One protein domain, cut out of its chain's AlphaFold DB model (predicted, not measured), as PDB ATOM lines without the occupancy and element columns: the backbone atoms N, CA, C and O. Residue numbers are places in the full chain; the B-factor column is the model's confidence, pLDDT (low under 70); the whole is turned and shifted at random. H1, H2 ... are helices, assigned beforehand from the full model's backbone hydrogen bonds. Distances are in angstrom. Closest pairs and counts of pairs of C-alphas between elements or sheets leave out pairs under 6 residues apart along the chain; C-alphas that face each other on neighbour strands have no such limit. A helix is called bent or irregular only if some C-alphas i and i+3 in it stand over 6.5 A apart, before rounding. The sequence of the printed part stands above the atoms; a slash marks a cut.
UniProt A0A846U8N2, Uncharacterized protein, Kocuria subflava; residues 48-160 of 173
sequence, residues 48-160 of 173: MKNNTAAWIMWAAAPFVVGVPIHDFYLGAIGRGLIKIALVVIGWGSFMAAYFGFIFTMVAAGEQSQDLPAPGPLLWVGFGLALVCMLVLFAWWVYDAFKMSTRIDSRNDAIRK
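This is residues 48 to 160 of the 173 residues of an uncharacterized protein of Kocuria subflava (UniProt A0A846U8N2). The model is a long helical hairpin drawn out into a rod: H3 and the first arm of the longest helix, H4a, run side by side, and at the end away from their long link two smaller helices, H1 and H2, make a small group, with H2 packed on the start of H3. Past a bend, H4 continues as H4b beyond the start of H3 and helps make the length. The printed part has 113 residues, with four named helices in the order H1, H2, H3, H4 and no named strand; its class is all helix. It is only just extended, close to loose, with a radius of gyration of the C-alphas of 20.0 A and spans of 74 by 20 by 19 A.

Begin with H4, residues 120 to 160, assigned as one helix by its hydrogen bonds but bent: C-alphas 145 and 148 are 6.7 A apart. Find C-alpha 120 at (-31.241, 22.235, 2.374); from there arm H4a runs 37.8 A to residue 145. Arm H4b, residues 148 to 160, runs 18.4 A and ends at C-alpha 160, at (-36.499, -32.938, -14.679). H3, residues 77 to 108, is 45.7 A long. H1 covers residues 50 to 64, 19.0 A from C-alpha 50 at (-44.080, -18.615, -17.852), and is irregular, but only just: C-alphas 59 and 62 are 7.0 A apart. H2, residues 69 to 73, measures 6.5 A.

H4a and H3 form a helical hairpin and touch, opposite ways at a shallow tilt of 26 degrees; look for their closest C-alphas, those of Ala 129 and Gly 90, 4.0 A apart. The lines of H4a and H4b stand at a steep tilt of 46 degrees. H3 touches H2 with residues 77 to 80 alone, the closest C-alphas being those of Gly 80 and Asp 71, 5.3 A apart. H2 also touches H1, where the closest C-alphas, those of His 70 and Met 57, are 5.5 A apart. H1 and H4a are near each other. H1 and H4b are close but not clearly touching, with the closest C-alphas, those of Asn 51 and Ile 151, 6.8 A apart. H1 and H3 are apart, as are H3 and H4b. In H2, H3, H4a and H4b every O i to N i+4 pair is within hydrogen-bond range; in H1, 9 of 11 are.

The two C-alphas farthest apart, those of Gln 111 and Lys 160, are 73.9 A apart. The printed part has no cut. The link from H3 to H4, 11 residues, is long; those from H1 to H2 and from H2 to H3 are tight. Mean pLDDT of the printed part is 79.5; look for values under 70 at residues 48 to 52, 62 to 69, 71, 73 to 75 and 109 to 114.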
ATOM      1  N   MET A  48     -43.496 -23.809 -19.728       69.81
ATOM      2  CA  MET A  48     -42.487 -22.897 -20.278       69.81
ATOM      3  C   MET A  48     -43.081 -21.561 -20.759       69.81
ATOM      4  O   MET A  48     -42.354 -20.575 -20.852       69.81
ATOM      5  N   LYS A  49     -44.404 -21.450 -20.969       62.84
ATOM      6  CA  LYS A  49     -45.068 -20.153 -21.247       62.84
ATOM      7  C   LYS A  49     -44.852 -19.102 -20.145       62.84
ATOM      8  O   LYS A  49     -44.928 -17.906 -20.426       62.84
ATOM      9  N   ASN A  50     -44.490 -19.522 -18.929       64.25
ATOM     10  CA  ASN A  50     -44.080 -18.615 -17.852       64.25
ATOM     11  C   ASN A  50     -42.827 -17.788 -18.182       64.25
ATOM     12  O   ASN A  50     -42.595 -16.757 -17.554       64.25
ATOM     13  N   ASN A  51     -42.020 -18.215 -19.150       67.38
ATOM     14  CA  ASN A  51     -40.737 -17.594 -19.443       67.38
ATOM     15  C   ASN A  51     -40.888 -16.220 -20.111       67.38
ATOM     16  O   ASN A  51     -40.288 -15.229 -19.693       67.38
ATOM     17  N   THR A  52     -41.779 -16.142 -21.100       69.62
ATOM     18  CA  THR A  52     -42.160 -14.884 -21.749       69.62
ATOM     19  C   THR A  52     -42.894 -13.968 -20.775       69.62
ATOM     20  O   THR A  52     -42.637 -12.768 -20.752       69.62
ATOM     21  N   ALA A  53     -43.753 -14.525 -19.913       71.94
ATOM     22  CA  ALA A  53     -44.443 -13.754 -18.880       71.94
ATOM     23  C   ALA A  53     -43.459 -13.105 -17.891       71.94
ATOM     24  O   ALA A  53     -43.630 -11.941 -17.542       71.94
ATOM     25  N   ALA A  54     -42.396 -13.812 -17.498       73.75
ATOM     26  CA  ALA A  54     -41.372 -13.277 -16.606       73.75
ATOM     27  C   ALA A  54     -40.590 -12.112 -17.241       73.75
ATOM     28  O   ALA A  54     -40.345 -11.109 -16.572       73.75
ATOM     29  N   TRP A  55     -40.253 -12.201 -18.534       75.81
ATOM     30  CA  TRP A  55     -39.628 -11.097 -19.276       75.81
ATOM     31  C   TRP A  55     -40.558  -9.898 -19.455       75.81
ATOM     32  O   TRP A  55     -40.132  -8.765 -19.245       75.81
ATOM     33  N   ILE A  56     -41.831 -10.139 -19.785       78.94
ATOM     34  CA  ILE A  56     -42.840  -9.078 -19.886       78.94
ATOM     35  C   ILE A  56     -43.005  -8.384 -18.532       78.94
ATOM     36  O   ILE A  56     -42.993  -7.160 -18.474       78.94
ATOM     37  N   MET A  57     -43.095  -9.139 -17.433       76.38
ATOM     38  CA  MET A  57     -43.194  -8.567 -16.089       76.38
ATOM     39  C   MET A  57     -41.937  -7.791 -15.696       76.38
ATOM     40  O   MET A  57     -42.063  -6.723 -15.114       76.38
ATOM     41  N   TRP A  58     -40.738  -8.275 -16.027       81.69
ATOM     42  CA  TRP A  58     -39.492  -7.548 -15.762       81.69
ATOM     43  C   TRP A  58     -39.398  -6.235 -16.558       81.69
ATOM     44  O   TRP A  58     -38.986  -5.212 -16.006       81.69
ATOM     45  N   ALA A  59     -39.821  -6.244 -17.827       77.69
ATOM     46  CA  ALA A  59     -39.817  -5.063 -18.690       77.69
ATOM     47  C   ALA A  59     -40.917  -4.056 -18.315       77.69
ATOM     48  O   ALA A  59     -40.700  -2.851 -18.392       77.69
ATOM     49  N   ALA A  60     -42.088  -4.538 -17.888       73.44
ATOM     50  CA  ALA A  60     -43.234  -3.706 -17.527       73.44
ATOM     51  C   ALA A  60     -43.202  -3.209 -16.070       73.44
ATOM     52  O   ALA A  60     -43.812  -2.183 -15.765       73.44
ATOM     53  N   ALA A  61     -42.492  -3.899 -15.168       70.19
ATOM     54  CA  ALA A  61     -42.423  -3.569 -13.740       70.19
ATOM     55  C   ALA A  61     -42.056  -2.098 -13.438       70.19
ATOM     56  O   ALA A  61     -42.726  -1.500 -12.590       70.19
ATOM     57  N   PRO A  62     -41.082  -1.469 -14.127       67.44
ATOM     58  CA  PRO A  62     -40.748  -0.063 -13.894       67.44
ATOM     59  C   PRO A  62     -41.870   0.911 -14.280       67.44
ATOM     60  O   PRO A  62     -41.963   1.982 -13.692       67.44
ATOM     61  N   PHE A  63     -42.721   0.551 -15.247       62.53
ATOM     62  CA  PHE A  63     -43.659   1.481 -15.888       62.53
ATOM     63  C   PHE A  63     -45.104   1.348 -15.403       62.53
ATOM     64  O   PHE A  63     -45.832   2.335 -15.400       62.53
ATOM     65  N   VAL A  64     -45.538   0.148 -15.009       60.31
ATOM     66  CA  VAL A  64     -46.950  -0.091 -14.652       60.31
ATOM     67  C   VAL A  64     -47.222   0.187 -13.175       60.31
ATOM     68  O   VAL A  64     -48.282   0.701 -12.835       60.31
ATOM     69  N   VAL A  65     -46.283  -0.156 -12.286       56.00
ATOM     70  CA  VAL A  65     -46.497  -0.049 -10.827       56.00
ATOM     71  C   VAL A  65     -45.271   0.514 -10.095       56.00
ATOM     72  O   VAL A  65     -45.367   0.861  -8.924       56.00
ATOM     73  N   GLY A  66     -44.101   0.594 -10.743       58.38
ATOM     74  CA  GLY A  66     -42.840   0.922 -10.064       58.38
ATOM     75  C   GLY A  66     -42.415  -0.141  -9.039       58.38
ATOM     76  O   GLY A  66     -41.493   0.074  -8.259       58.38
ATOM     77  N   VAL A  67     -43.086  -1.298  -9.031       63.72
ATOM     78  CA  VAL A  67     -42.887  -2.401  -8.088       63.72
ATOM     79  C   VAL A  67     -42.315  -3.599  -8.852       63.72
ATOM     80  O   VAL A  67     -42.824  -3.943  -9.920       63.72
ATOM     81  N   PRO A  68     -41.284  -4.282  -8.327       66.25
ATOM     82  CA  PRO A  68     -40.661  -5.441  -8.971       66.25
ATOM     83  C   PRO A  68     -41.515  -6.704  -8.793       66.25
ATOM     84  O   PRO A  68     -41.185  -7.619  -8.037       66.25
ATOM     85  N   ILE A  69     -42.644  -6.756  -9.499       68.12
ATOM     86  CA  ILE A  69     -43.611  -7.864  -9.433       68.12
ATOM     87  C   ILE A  69     -42.967  -9.191  -9.879       68.12
ATOM     88  O   ILE A  69     -43.320 -10.260  -9.374       68.12
ATOM     89  N   HIS A  70     -41.959  -9.136 -10.760       70.81
ATOM     90  CA  HIS A  70     -41.233 -10.315 -11.239       70.81
ATOM     91  C   HIS A  70     -40.513 -11.074 -10.116       70.81
ATOM     92  O   HIS A  70     -40.425 -12.299 -10.177       70.81
ATOM     93  N   ASP A  71     -40.046 -10.395  -9.063       68.69
ATOM     94  CA  ASP A  71     -39.376 -11.063  -7.940       68.69
ATOM     95  C   ASP A  71     -40.353 -11.921  -7.122       68.69
ATOM     96  O   ASP A  71     -39.996 -13.021  -6.700       68.69
ATOM     97  N   PHE A  72     -41.602 -11.476  -6.954       70.38
ATOM     98  CA  PHE A  72     -42.652 -12.261  -6.293       70.38
ATOM     99  C   PHE A  72     -43.070 -13.461  -7.142       70.38
ATOM    100  O   PHE A  72     -43.210 -14.569  -6.629       70.38
ATOM    101  N   TYR A  73     -43.175 -13.262  -8.456       66.38
ATOM    102  CA  TYR A  73     -43.492 -14.321  -9.411       66.38
ATOM    103  C   TYR A  73     -42.421 -15.428  -9.465       66.38
ATOM    104  O   TYR A  73     -42.714 -16.614  -9.651       66.38
ATOM    105  N   LEU A  74     -41.157 -15.060  -9.257       67.88
ATOM    106  CA  LEU A  74     -40.038 -15.998  -9.181       67.88
ATOM    107  C   LEU A  74     -39.834 -16.599  -7.773       67.88
ATOM    108  O   LEU A  74     -38.952 -17.439  -7.607       67.88
ATOM    109  N   GLY A  75     -40.650 -16.224  -6.780       66.50
ATOM    110  CA  GLY A  75     -40.578 -16.729  -5.400       66.50
ATOM    111  C   GLY A  75     -39.511 -16.058  -4.523       66.50
ATOM    112  O   GLY A  75     -39.223 -16.527  -3.426       66.50
ATOM    113  N   ALA A  76     -38.917 -14.951  -4.971       73.69
ATOM    114  CA  ALA A  76     -37.862 -14.220  -4.271       73.69
ATOM    115  C   ALA A  76     -38.423 -13.086  -3.384       73.69
ATOM    116  O   ALA A  76     -38.028 -11.926  -3.518       73.69
ATOM    117  N   ILE A  77     -39.316 -13.430  -2.446       76.81
ATOM    118  CA  ILE A  77     -40.082 -12.476  -1.613       76.81
ATOM    119  C   ILE A  77     -39.182 -11.460  -0.893       76.81
ATOM    120  O   ILE A  77     -39.432 -10.259  -0.961       76.81
ATOM    121  N   GLY A  78     -38.095 -11.911  -0.255       77.50
ATOM    122  CA  GLY A  78     -37.194 -11.013   0.482       77.50
ATOM    123  C   GLY A  78     -36.535  -9.948  -0.402       77.50
ATOM    124  O   GLY A  78     -36.343  -8.813   0.020       77.50
ATOM    125  N   ARG A  79     -36.249 -10.285  -1.664       79.62
ATOM    126  CA  ARG A  79     -35.650  -9.356  -2.629       79.62
ATOM    127  C   ARG A  79     -36.665  -8.320  -3.113       79.62
ATOM    128  O   ARG A  79     -36.333  -7.139  -3.204       79.62
ATOM    129  N   GLY A  80     -37.904  -8.761  -3.339       81.12
ATOM    130  CA  GLY A  80     -39.029  -7.884  -3.653       81.12
ATOM    131  C   GLY A  80     -39.304  -6.870  -2.539       81.12
ATOM    132  O   GLY A  80     -39.454  -5.686  -2.823       81.12
ATOM    133  N   LEU A  81     -39.276  -7.297  -1.270       84.88
ATOM    134  CA  LEU A  81     -39.491  -6.411  -0.117       84.88
ATOM    135  C   LEU A  81     -38.430  -5.308  -0.001       84.88
ATOM    136  O   LEU A  81     -38.784  -4.155   0.231       84.88
ATOM    137  N   ILE A  82     -37.147  -5.628  -0.209       86.62
ATOM    138  CA  ILE A  82     -36.063  -4.628  -0.168       86.62
ATOM    139  C   ILE A  82     -36.276  -3.558  -1.240       86.62
ATOM    140  O   ILE A  82     -36.143  -2.364  -0.977       86.62
ATOM    141  N   LYS A  83     -36.632  -3.975  -2.453       84.56
ATOM    142  CA  LYS A  83     -36.892  -3.040  -3.547       84.56
ATOM    143  C   LYS A  83     -38.143  -2.197  -3.299       84.56
ATOM    144  O   LYS A  83     -38.100  -1.004  -3.569       84.56
ATOM    145  N   ILE A  84     -39.214  -2.766  -2.735       86.44
ATOM    146  CA  ILE A  84     -40.387  -1.985  -2.302       86.44
ATOM    147  C   ILE A  84     -39.973  -0.942  -1.262       86.44
ATOM    148  O   ILE A  84     -40.345   0.219  -1.395       86.44
ATOM    149  N   ALA A  85     -39.166  -1.317  -0.268       87.50
ATOM    150  CA  ALA A  85     -38.673  -0.372   0.729       87.50
ATOM    151  C   ALA A  85     -37.865   0.767   0.085       87.50
ATOM    152  O   ALA A  85     -38.092   1.927   0.409       87.50
ATOM    153  N   LEU A  86     -36.984   0.465  -0.876       88.19
ATOM    154  CA  LEU A  86     -36.233   1.480  -1.625       88.19
ATOM    155  C   LEU A  86     -37.138   2.406  -2.446       88.19
ATOM    156  O   LEU A  86     -36.890   3.610  -2.480       88.19
ATOM    157  N   VAL A  87     -38.189   1.870  -3.074       87.94
ATOM    158  CA  VAL A  87     -39.190   2.667  -3.803       87.94
ATOM    159  C   VAL A  87     -39.924   3.599  -2.841       87.94
ATOM    160  O   VAL A  87     -40.029   4.790  -3.112       87.94
ATOM    161  N   VAL A  88     -40.378   3.089  -1.693       89.69
ATOM    162  CA  VAL A  88     -41.077   3.886  -0.675       89.69
ATOM    163  C   VAL A  88     -40.165   4.964  -0.090       89.69
ATOM    164  O   VAL A  88     -40.605   6.098   0.064       89.69
ATOM    165  N   ILE A  89     -38.899   4.650   0.196       91.62
ATOM    166  CA  ILE A  89     -37.931   5.624   0.719       91.62
ATOM    167  C   ILE A  89     -37.643   6.704  -0.324       91.62
ATOM    168  O   ILE A  89     -37.762   7.883  -0.007       91.62
ATOM    169  N   GLY A  90     -37.307   6.324  -1.560       89.00
ATOM    170  CA  GLY A  90     -36.968   7.284  -2.609       89.00
ATOM    171  C   GLY A  90     -38.156   8.158  -3.014       89.00
ATOM    172  O   GLY A  90     -38.029   9.375  -3.127       89.00
ATOM    173  N   TRP A  91     -39.337   7.559  -3.185       88.38
ATOM    174  CA  TRP A  91     -40.547   8.306  -3.529       88.38
ATOM    175  C   TRP A  91     -41.063   9.139  -2.356       88.38
ATOM    176  O   TRP A  91     -41.452  10.291  -2.533       88.38
ATOM    177  N   GLY A  92     -41.011   8.591  -1.141       89.75
ATOM    178  CA  GLY A  92     -41.380   9.292   0.083       89.75
ATOM    179  C   GLY A  92     -40.482  10.496   0.356       89.75
ATOM    180  O   GLY A  92     -40.993  11.564   0.682       89.75
ATOM    181  N   SER A  93     -39.164  10.373   0.163       89.56
ATOM    182  CA  SER A  93     -38.231  11.492   0.337       89.56
ATOM    183  C   SER A  93     -38.421  12.571  -0.725       89.56
ATOM    184  O   SER A  93     -38.373  13.756  -0.399       89.56
ATOM    185  N   PHE A  94     -38.690  12.173  -1.974       89.50
ATOM    186  CA  PHE A  94     -39.040  13.096  -3.049       89.50
ATOM    187  C   PHE A  94     -40.321  13.872  -2.725       89.50
ATOM    188  O   PHE A  94     -40.318  15.100  -2.761       89.50
ATOM    189  N   MET A  95     -41.394  13.173  -2.339       92.25
ATOM    190  CA  MET A  95     -42.671  13.802  -1.990       92.25
ATOM    191  C   MET A  95     -42.541  14.712  -0.770       92.25
ATOM    192  O   MET A  95     -43.041  15.831  -0.794       92.25
ATOM    193  N   ALA A  96     -41.826  14.283   0.273       90.62
ATOM    194  CA  ALA A  96     -41.596  15.101   1.460       90.62
ATOM    195  C   ALA A  96     -40.830  16.394   1.132       90.62
ATOM    196  O   ALA A  96     -41.221  17.468   1.589       90.62
ATOM    197  N   ALA A  97     -39.783  16.317   0.304       89.31
ATOM    198  CA  ALA A  97     -39.047  17.495  -0.150       89.31
ATOM    199  C   ALA A  97     -39.892  18.409  -1.043       89.31
ATOM    200  O   ALA A  97     -39.881  19.627  -0.860       89.31
ATOM    201  N   TYR A  98     -40.639  17.832  -1.987       87.94
ATOM    202  CA  TYR A  98     -41.481  18.583  -2.911       87.94
ATOM    203  C   TYR A  98     -42.621  19.299  -2.182       87.94
ATOM    204  O   TYR A  98     -42.741  20.519  -2.279       87.94
ATOM    205  N   PHE A  99     -43.418  18.580  -1.386       89.50
ATOM    206  CA  PHE A  99     -44.498  19.190  -0.611       89.50
ATOM    207  C   PHE A  99     -43.965  20.157   0.440       89.50
ATOM    208  O   PHE A  99     -44.538  21.229   0.596       89.50
ATOM    209  N   GLY A 100     -42.851  19.839   1.108       86.75
ATOM    210  CA  GLY A 100     -42.195  20.766   2.030       86.75
ATOM    211  C   GLY A 100     -41.877  22.106   1.365       86.75
ATOM    212  O   GLY A 100     -42.190  23.157   1.916       86.75
ATOM    213  N   PHE A 101     -41.349  22.078   0.142       84.94
ATOM    214  CA  PHE A 101     -41.068  23.288  -0.628       84.94
ATOM    215  C   PHE A 101     -42.331  24.038  -1.069       84.94
ATOM    216  O   PHE A 101     -42.404  25.259  -0.924       84.94
ATOM    217  N   ILE A 102     -43.362  23.324  -1.525       86.38
ATOM    218  CA  ILE A 102     -44.658  23.937  -1.849       86.38
ATOM    219  C   ILE A 102     -45.278  24.604  -0.612       86.38
ATOM    220  O   ILE A 102     -45.736  25.738  -0.704       86.38
ATOM    221  N   PHE A 103     -45.237  23.968   0.561       85.06
ATOM    222  CA  PHE A 103     -45.723  24.580   1.801       85.06
ATOM    223  C   PHE A 103     -44.934  25.834   2.174       85.06
ATOM    224  O   PHE A 103     -45.543  26.827   2.567       85.06
ATOM    225  N   THR A 104     -43.607  25.836   2.004       81.19
ATOM    226  CA  THR A 104     -42.807  27.050   2.234       81.19
ATOM    227  C   THR A 104     -43.162  28.177   1.267       81.19
ATOM    228  O   THR A 104     -43.228  29.325   1.687       81.19
ATOM    229  N   MET A 105     -43.462  27.861   0.002       78.56
ATOM    230  CA  MET A 105     -43.934  28.837  -0.987       78.56
ATOM    231  C   MET A 105     -45.302  29.413  -0.615       78.56
ATOM    232  O   MET A 105     -45.490  30.621  -0.680       78.56
ATOM    233  N   VAL A 106     -46.247  28.568  -0.195       80.31
ATOM    234  CA  VAL A 106     -47.592  29.002   0.222       80.31
ATOM    235  C   VAL A 106     -47.524  29.868   1.480       80.31
ATOM    236  O   VAL A 106     -48.183  30.898   1.538       80.31
ATOM    237  N   ALA A 107     -46.694  29.497   2.457       75.81
ATOM    238  CA  ALA A 107     -46.485  30.298   3.662       75.81
ATOM    239  C   ALA A 107     -45.777  31.635   3.371       75.81
ATOM    240  O   ALA A 107     -46.053  32.629   4.036       75.81
ATOM    241  N   ALA A 108     -44.883  31.673   2.377       72.62
ATOM    242  CA  ALA A 108     -44.196  32.892   1.943       72.62
ATOM    243  C   ALA A 108     -45.043  33.777   1.003       72.62
ATOM    244  O   ALA A 108     -44.740  34.958   0.833       72.62
ATOM    245  N   GLY A 109     -46.105  33.222   0.409       60.72
ATOM    246  CA  GLY A 109     -46.940  33.826  -0.634       60.72
ATOM    247  C   GLY A 109     -47.736  35.073  -0.236       60.72
ATOM    248  O   GLY A 109     -48.403  35.648  -1.091       60.72
ATOM    249  N   GLU A 110     -47.645  35.532   1.014       55.28
ATOM    250  CA  GLU A 110     -48.177  36.837   1.428       55.28
ATOM    251  C   GLU A 110     -47.125  37.967   1.440       55.28
ATOM    252  O   GLU A 110     -47.503  39.128   1.581       55.28
ATOM    253  N   GLN A 111     -45.818  37.686   1.284       57.09
ATOM    254  CA  GLN A 111     -44.760  38.670   1.596       57.09
ATOM    255  C   GLN A 111     -43.743  38.999   0.483       57.09
ATOM    256  O   GLN A 111     -43.076  40.029   0.599       57.09
ATOM    257  N   SER A 112     -43.616  38.233  -0.608       57.09
ATOM    258  CA  SER A 112     -42.620  38.540  -1.657       57.09
ATOM    259  C   SER A 112     -42.974  37.989  -3.044       57.09
ATOM    260  O   SER A 112     -43.429  36.855  -3.160       57.09
ATOM    261  N   GLN A 113     -42.705  38.762  -4.108       64.00
ATOM    262  CA  GLN A 113     -42.784  38.297  -5.509       64.00
ATOM    263  C   GLN A 113     -41.619  37.374  -5.920       64.00
ATOM    264  O   GLN A 113     -41.661  36.780  -6.996       64.00
ATOM    265  N   ASP A 114     -40.600  37.234  -5.071       69.75
ATOM    266  CA  ASP A 114     -39.440  36.384  -5.328       69.75
ATOM    267  C   ASP A 114     -39.679  34.946  -4.854       69.75
ATOM    268  O   ASP A 114     -40.170  34.711  -3.747       69.75
ATOM    269  N   LEU A 115     -39.290  33.971  -5.687       71.38
ATOM    270  CA  LEU A 115     -39.293  32.562  -5.296       71.38
ATOM    271  C   LEU A 115     -38.280  32.354  -4.155       71.38
ATOM    272  O   LEU A 115     -37.096  32.655  -4.345       71.38
ATOM    273  N   PRO A 116     -38.687  31.797  -2.998       73.31
ATOM    274  CA  PRO A 116     -37.751  31.478  -1.932       73.31
ATOM    275  C   PRO A 116     -36.698  30.487  -2.434       73.31
ATOM    276  O   PRO A 116     -37.013  29.496  -3.102       73.31
ATOM    277  N   ALA A 117     -35.434  30.757  -2.101       80.31
ATOM    278  CA  ALA A 117     -34.333  29.873  -2.455       80.31
ATOM    279  C   ALA A 117     -34.584  28.457  -1.894       80.31
ATOM    280  O   ALA A 117     -35.011  28.319  -0.742       80.31
ATOM    281  N   PRO A 118     -34.319  27.392  -2.673       78.69
ATOM    282  CA  PRO A 118     -34.550  26.027  -2.224       78.69
ATOM    283  C   PRO A 118     -33.683  25.708  -1.004       78.69
ATOM    284  O   PRO A 118     -32.451  25.738  -1.066       78.69
ATOM    285  N   GLY A 119     -34.343  25.395   0.112       81.88
ATOM    286  CA  GLY A 119     -33.679  25.072   1.369       81.88
ATOM    287  C   GLY A 119     -32.940  23.723   1.341       81.88
ATOM    288  O   GLY A 119     -33.205  22.878   0.481       81.88
ATOM    289  N   PRO A 120     -32.050  23.459   2.317       85.75
ATOM    290  CA  PRO A 120     -31.241  22.235   2.374       85.75
ATOM    291  C   PRO A 120     -32.059  20.936   2.348       85.75
ATOM    292  O   PRO A 120     -31.633  19.948   1.758       85.75
ATOM    293  N   LEU A 121     -33.255  20.939   2.948       83.25
ATOM    294  CA  LEU A 121     -34.146  19.775   2.980       83.25
ATOM    295  C   LEU A 121     -34.631  19.358   1.586       83.25
ATOM    296  O   LEU A 121     -34.788  18.161   1.341       83.25
ATOM    297  N   LEU A 122     -34.816  20.314   0.665       87.44
ATOM    298  CA  LEU A 122     -35.176  19.999  -0.715       87.44
ATOM    299  C   LEU A 122     -34.042  19.212  -1.377       87.44
ATOM    300  O   LEU A 122     -34.265  18.118  -1.889       87.44
ATOM    301  N   TRP A 123     -32.809  19.705  -1.278       88.75
ATOM    302  CA  TRP A 123     -31.643  19.030  -1.854       88.75
ATOM    303  C   TRP A 123     -31.396  17.648  -1.256       88.75
ATOM    304  O   TRP A 123     -31.092  16.714  -1.994       88.75
ATOM    305  N   VAL A 124     -31.576  17.489   0.058       89.25
ATOM    306  CA  VAL A 124     -31.435  16.189   0.726       89.25
ATOM    307  C   VAL A 124     -32.495  15.200   0.240       89.25
ATOM    308  O   VAL A 124     -32.153  14.069  -0.098       89.25
ATOM    309  N   GLY A 125     -33.768  15.602   0.155       88.19
ATOM    310  CA  GLY A 125     -34.830  14.695  -0.288       88.19
ATOM    311  C   GLY A 125     -34.717  14.305  -1.763       88.19
ATOM    312  O   GLY A 125     -34.893  13.129  -2.086       88.19
ATOM    313  N   PHE A 126     -34.345  15.248  -2.638       90.06
ATOM    314  CA  PHE A 126     -34.046  14.968  -4.049       90.06
ATOM    315  C   PHE A 126     -32.788  14.110  -4.214       90.06
ATOM    316  O   PHE A 126     -32.789  13.171  -5.008       90.06
ATOM    317  N   GLY A 127     -31.731  14.392  -3.451       91.88
ATOM    318  CA  GLY A 127     -30.496  13.613  -3.462       91.88
ATOM    319  C   GLY A 127     -30.730  12.167  -3.028       91.88
ATOM    320  O   GLY A 127     -30.302  11.242  -3.717       91.88
ATOM    321  N   LEU A 128     -31.476  11.959  -1.940       92.75
ATOM    322  CA  LEU A 128     -31.849  10.623  -1.477       92.75
ATOM    323  C   LEU A 128     -32.719   9.892  -2.506       92.75
ATOM    324  O   LEU A 128     -32.451   8.731  -2.812       92.75
ATOM    325  N   ALA A 129     -33.702  10.580  -3.096       90.81
ATOM    326  CA  ALA A 129     -34.548  10.009  -4.140       90.81
ATOM    327  C   ALA A 129     -33.724   9.570  -5.358       90.81
ATOM    328  O   ALA A 129     -33.910   8.463  -5.869       90.81
ATOM    329  N   LEU A 130     -32.769  10.403  -5.786       92.12
ATOM    330  CA  LEU A 130     -31.865  10.100  -6.891       92.12
ATOM    331  C   LEU A 130     -30.992   8.879  -6.583       92.12
ATOM    332  O   LEU A 130     -30.884   7.987  -7.419       92.12
ATOM    333  N   VAL A 131     -30.408   8.799  -5.383       94.62
ATOM    334  CA  VAL A 131     -29.598   7.640  -4.973       94.62
ATOM    335  C   VAL A 131     -30.439   6.365  -4.971       94.62
ATOM    336  O   VAL A 131     -30.015   5.358  -5.537       94.62
ATOM    337  N   CYS A 132     -31.650   6.398  -4.406       91.12
ATOM    338  CA  CYS A 132     -32.561   5.253  -4.427       91.12
ATOM    339  C   CYS A 132     -32.904   4.822  -5.861       91.12
ATOM    340  O   CYS A 132     -32.856   3.629  -6.165       91.12
ATOM    341  N   MET A 133     -33.182   5.773  -6.758       86.94
ATOM    342  CA  MET A 133     -33.454   5.497  -8.172       86.94
ATOM    343  C   MET A 133     -32.248   4.883  -8.886       86.94
ATOM    344  O   MET A 133     -32.412   3.916  -9.627       86.94
ATOM    345  N   LEU A 134     -31.034   5.377  -8.638       91.44
ATOM    346  CA  LEU A 134     -29.810   4.822  -9.222       91.44
ATOM    347  C   LEU A 134     -29.540   3.396  -8.735       91.44
ATOM    348  O   LEU A 134     -29.198   2.531  -9.540       91.44
ATOM    349  N   VAL A 135     -29.735   3.129  -7.441       91.88
ATOM    350  CA  VAL A 135     -29.603   1.778  -6.874       91.88
ATOM    351  C   VAL A 135     -30.625   0.832  -7.504       91.88
ATOM    352  O   VAL A 135     -30.262  -0.265  -7.928       91.88
ATOM    353  N   LEU A 136     -31.889   1.251  -7.615       87.88
ATOM    354  CA  LEU A 136     -32.940   0.456  -8.255       87.88
ATOM    355  C   LEU A 136     -32.649   0.212  -9.737       87.88
ATOM    356  O   LEU A 136     -32.831  -0.908 -10.207       87.88
ATOM    357  N   PHE A 137     -32.156   1.219 -10.456       87.12
ATOM    358  CA  PHE A 137     -31.797   1.101 -11.865       87.12
ATOM    359  C   PHE A 137     -30.618   0.144 -12.076       87.12
ATOM    360  O   PHE A 137     -30.711  -0.780 -12.883       87.12
ATOM    361  N   ALA A 138     -29.537   0.298 -11.307       90.00
ATOM    362  CA  ALA A 138     -28.390  -0.603 -11.360       90.00
ATOM    363  C   ALA A 138     -28.796  -2.048 -11.027       90.00
ATOM    364  O   ALA A 138     -28.367  -2.991 -11.694       90.00
ATOM    365  N   TRP A 139     -29.676  -2.226 -10.037       88.62
ATOM    366  CA  TRP A 139     -30.230  -3.535  -9.705       88.62
ATOM    367  C   TRP A 139     -31.094  -4.088 -10.842       88.62
ATOM    368  O   TRP A 139     -30.961  -5.253 -11.207       88.62
ATOM    369  N   TRP A 140     -31.950  -3.273 -11.450       85.38
ATOM    370  CA  TRP A 140     -32.793  -3.692 -12.568       85.38
ATOM    371  C   TRP A 140     -31.963  -4.181 -13.764       85.38
ATOM    372  O   TRP A 140     -32.250  -5.248 -14.311       85.38
ATOM    373  N   VAL A 141     -30.878  -3.472 -14.094       86.06
ATOM    374  CA  VAL A 141     -29.903  -3.879 -15.120       86.06
ATOM    375  C   VAL A 141     -29.191  -5.177 -14.732       86.06
ATOM    376  O   VAL A 141     -29.086  -6.095 -15.544       86.06
ATOM    377  N   TYR A 142     -28.735  -5.298 -13.483       87.25
ATOM    378  CA  TYR A 142     -28.117  -6.529 -12.985       87.25
ATOM    379  C   TYR A 142     -29.056  -7.738 -13.087       87.25
ATOM    380  O   TYR A 142     -28.640  -8.829 -13.488       87.25
ATOM    381  N   ASP A 143     -30.331  -7.546 -12.754       82.50
ATOM    382  CA  ASP A 143     -31.346  -8.584 -12.885       82.50
ATOM    383  C   ASP A 143     -31.553  -8.982 -14.349       82.50
ATOM    384  O   ASP A 143     -31.708 -10.173 -14.599       82.50
ATOM    385  N   ALA A 144     -31.473  -8.051 -15.310       81.31
ATOM    386  CA  ALA A 144     -31.551  -8.358 -16.743       81.31
ATOM    387  C   ALA A 144     -30.497  -9.396 -17.160       81.31
ATOM    388  O   ALA A 144     -30.815 -10.394 -17.808       81.31
ATOM    389  N   PHE A 145     -29.248  -9.196 -16.724       84.25
ATOM    390  CA  PHE A 145     -28.141 -10.104 -17.030       84.25
ATOM    391  C   PHE A 145     -28.284 -11.465 -16.346       84.25
ATOM    392  O   PHE A 145     -27.911 -12.486 -16.917       84.25
ATOM    393  N   LYS A 146     -28.842 -11.510 -15.131       81.56
ATOM    394  CA  LYS A 146     -29.096 -12.777 -14.427       81.56
ATOM    395  C   LYS A 146     -30.410 -13.454 -14.814       81.56
ATOM    396  O   LYS A 146     -30.603 -14.615 -14.449       81.56
ATOM    397  N   MET A 147     -31.298 -12.778 -15.536       75.00
ATOM    398  CA  MET A 147     -32.619 -13.295 -15.887       75.00
ATOM    399  C   MET A 147     -32.507 -14.556 -16.745       75.00
ATOM    400  O   MET A 147     -33.140 -15.552 -16.415       75.00
ATOM    401  N   SER A 148     -31.643 -14.554 -17.767       76.12
ATOM    402  CA  SER A 148     -31.397 -15.714 -18.639       76.12
ATOM    403  C   SER A 148     -30.944 -16.940 -17.845       76.12
ATOM    404  O   SER A 148     -31.598 -17.973 -17.876       76.12
ATOM    405  N   THR A 149     -29.911 -16.793 -17.014       79.38
ATOM    406  CA  THR A 149     -29.398 -17.910 -16.197       79.38
ATOM    407  C   THR A 149     -30.434 -18.461 -15.212       79.38
ATOM    408  O   THR A 149     -30.521 -19.670 -14.997       79.38
ATOM    409  N   ARG A 150     -31.261 -17.592 -14.615       74.56
ATOM    410  CA  ARG A 150     -32.354 -18.010 -13.723       74.56
ATOM    411  C   ARG A 150     -33.427 -18.780 -14.475       74.56
ATOM    412  O   ARG A 150     -33.916 -19.790 -13.976       74.56
ATOM    413  N   ILE A 151     -33.776 -18.294 -15.654       75.00
ATOM    414  CA  ILE A 151     -34.723 -18.919 -16.564       75.00
ATOM    415  C   ILE A 151     -34.245 -20.318 -16.958       75.00
ATOM    416  O   ILE A 151     -34.999 -21.274 -16.792       75.00
ATOM    417  N   ASP A 152     -32.990 -20.450 -17.381       80.00
ATOM    418  CA  ASP A 152     -32.413 -21.727 -17.801       80.00
ATOM    419  C   ASP A 152     -32.413 -22.725 -16.640       80.00
ATOM    420  O   ASP A 152     -32.927 -23.833 -16.770       80.00
ATOM    421  N   SER A 153     -31.994 -22.289 -15.445       80.69
ATOM    422  CA  SER A 153     -32.027 -23.141 -14.248       80.69
ATOM    423  C   SER A 153     -33.439 -23.617 -13.872       80.69
ATOM    424  O   SER A 153     -33.620 -24.748 -13.417       80.69
ATOM    425  N   ARG A 154     -34.465 -22.777 -14.077       77.62
ATOM    426  CA  ARG A 154     -35.867 -23.146 -13.841       77.62
ATOM    427  C   ARG A 154     -36.383 -24.091 -14.919       77.62
ATOM    428  O   ARG A 154     -37.109 -25.022 -14.587       77.62
ATOM    429  N   ASN A 155     -36.014 -23.869 -16.176       79.88
ATOM    430  CA  ASN A 155     -36.382 -24.746 -17.282       79.88
ATOM    431  C   ASN A 155     -35.792 -26.144 -17.084       79.88
ATOM    432  O   ASN A 155     -36.523 -27.122 -17.220       79.88
ATOM    433  N   ASP A 156     -34.533 -26.243 -16.656       84.75
ATOM    434  CA  ASP A 156     -33.890 -27.518 -16.325       84.75
ATOM    435  C   ASP A 156     -34.591 -28.236 -15.166       84.75
ATOM    436  O   ASP A 156     -34.795 -29.450 -15.211       84.75
ATOM    437  N   ALA A 157     -34.998 -27.495 -14.131       83.44
ATOM    438  CA  ALA A 157     -35.750 -28.057 -13.012       83.44
ATOM    439  C   ALA A 157     -37.132 -28.574 -13.447       83.44
ATOM    440  O   ALA A 157     -37.498 -29.697 -13.106       83.44
ATOM    441  N   ILE A 158     -37.877 -27.798 -14.245       82.38
ATOM    442  CA  ILE A 158     -39.194 -28.196 -14.771       82.38
ATOM    443  C   ILE A 158     -39.060 -29.401 -15.707       82.38
ATOM    444  O   ILE A 158     -39.888 -30.304 -15.667       82.38
ATOM    445  N   ARG A 159     -38.018 -29.433 -16.538       84.31
ATOM    446  CA  ARG A 159     -37.731 -30.547 -17.443       84.31
ATOM    447  C   ARG A 159     -37.496 -31.840 -16.666       84.31
ATOM    448  O   ARG A 159     -38.090 -32.855 -17.010       84.31
ATOM    449  N   LYS A 160     -36.713 -31.791 -15.581       87.06
ATOM    450  CA  LYS A 160     -36.499 -32.938 -14.679       87.06
ATOM    451  C   LYS A 160     -37.777 -33.368 -13.953       87.06
ATOM    452  O   LYS A 160     -38.037 -34.563 -13.883       87.06
TER     453      LYS A 160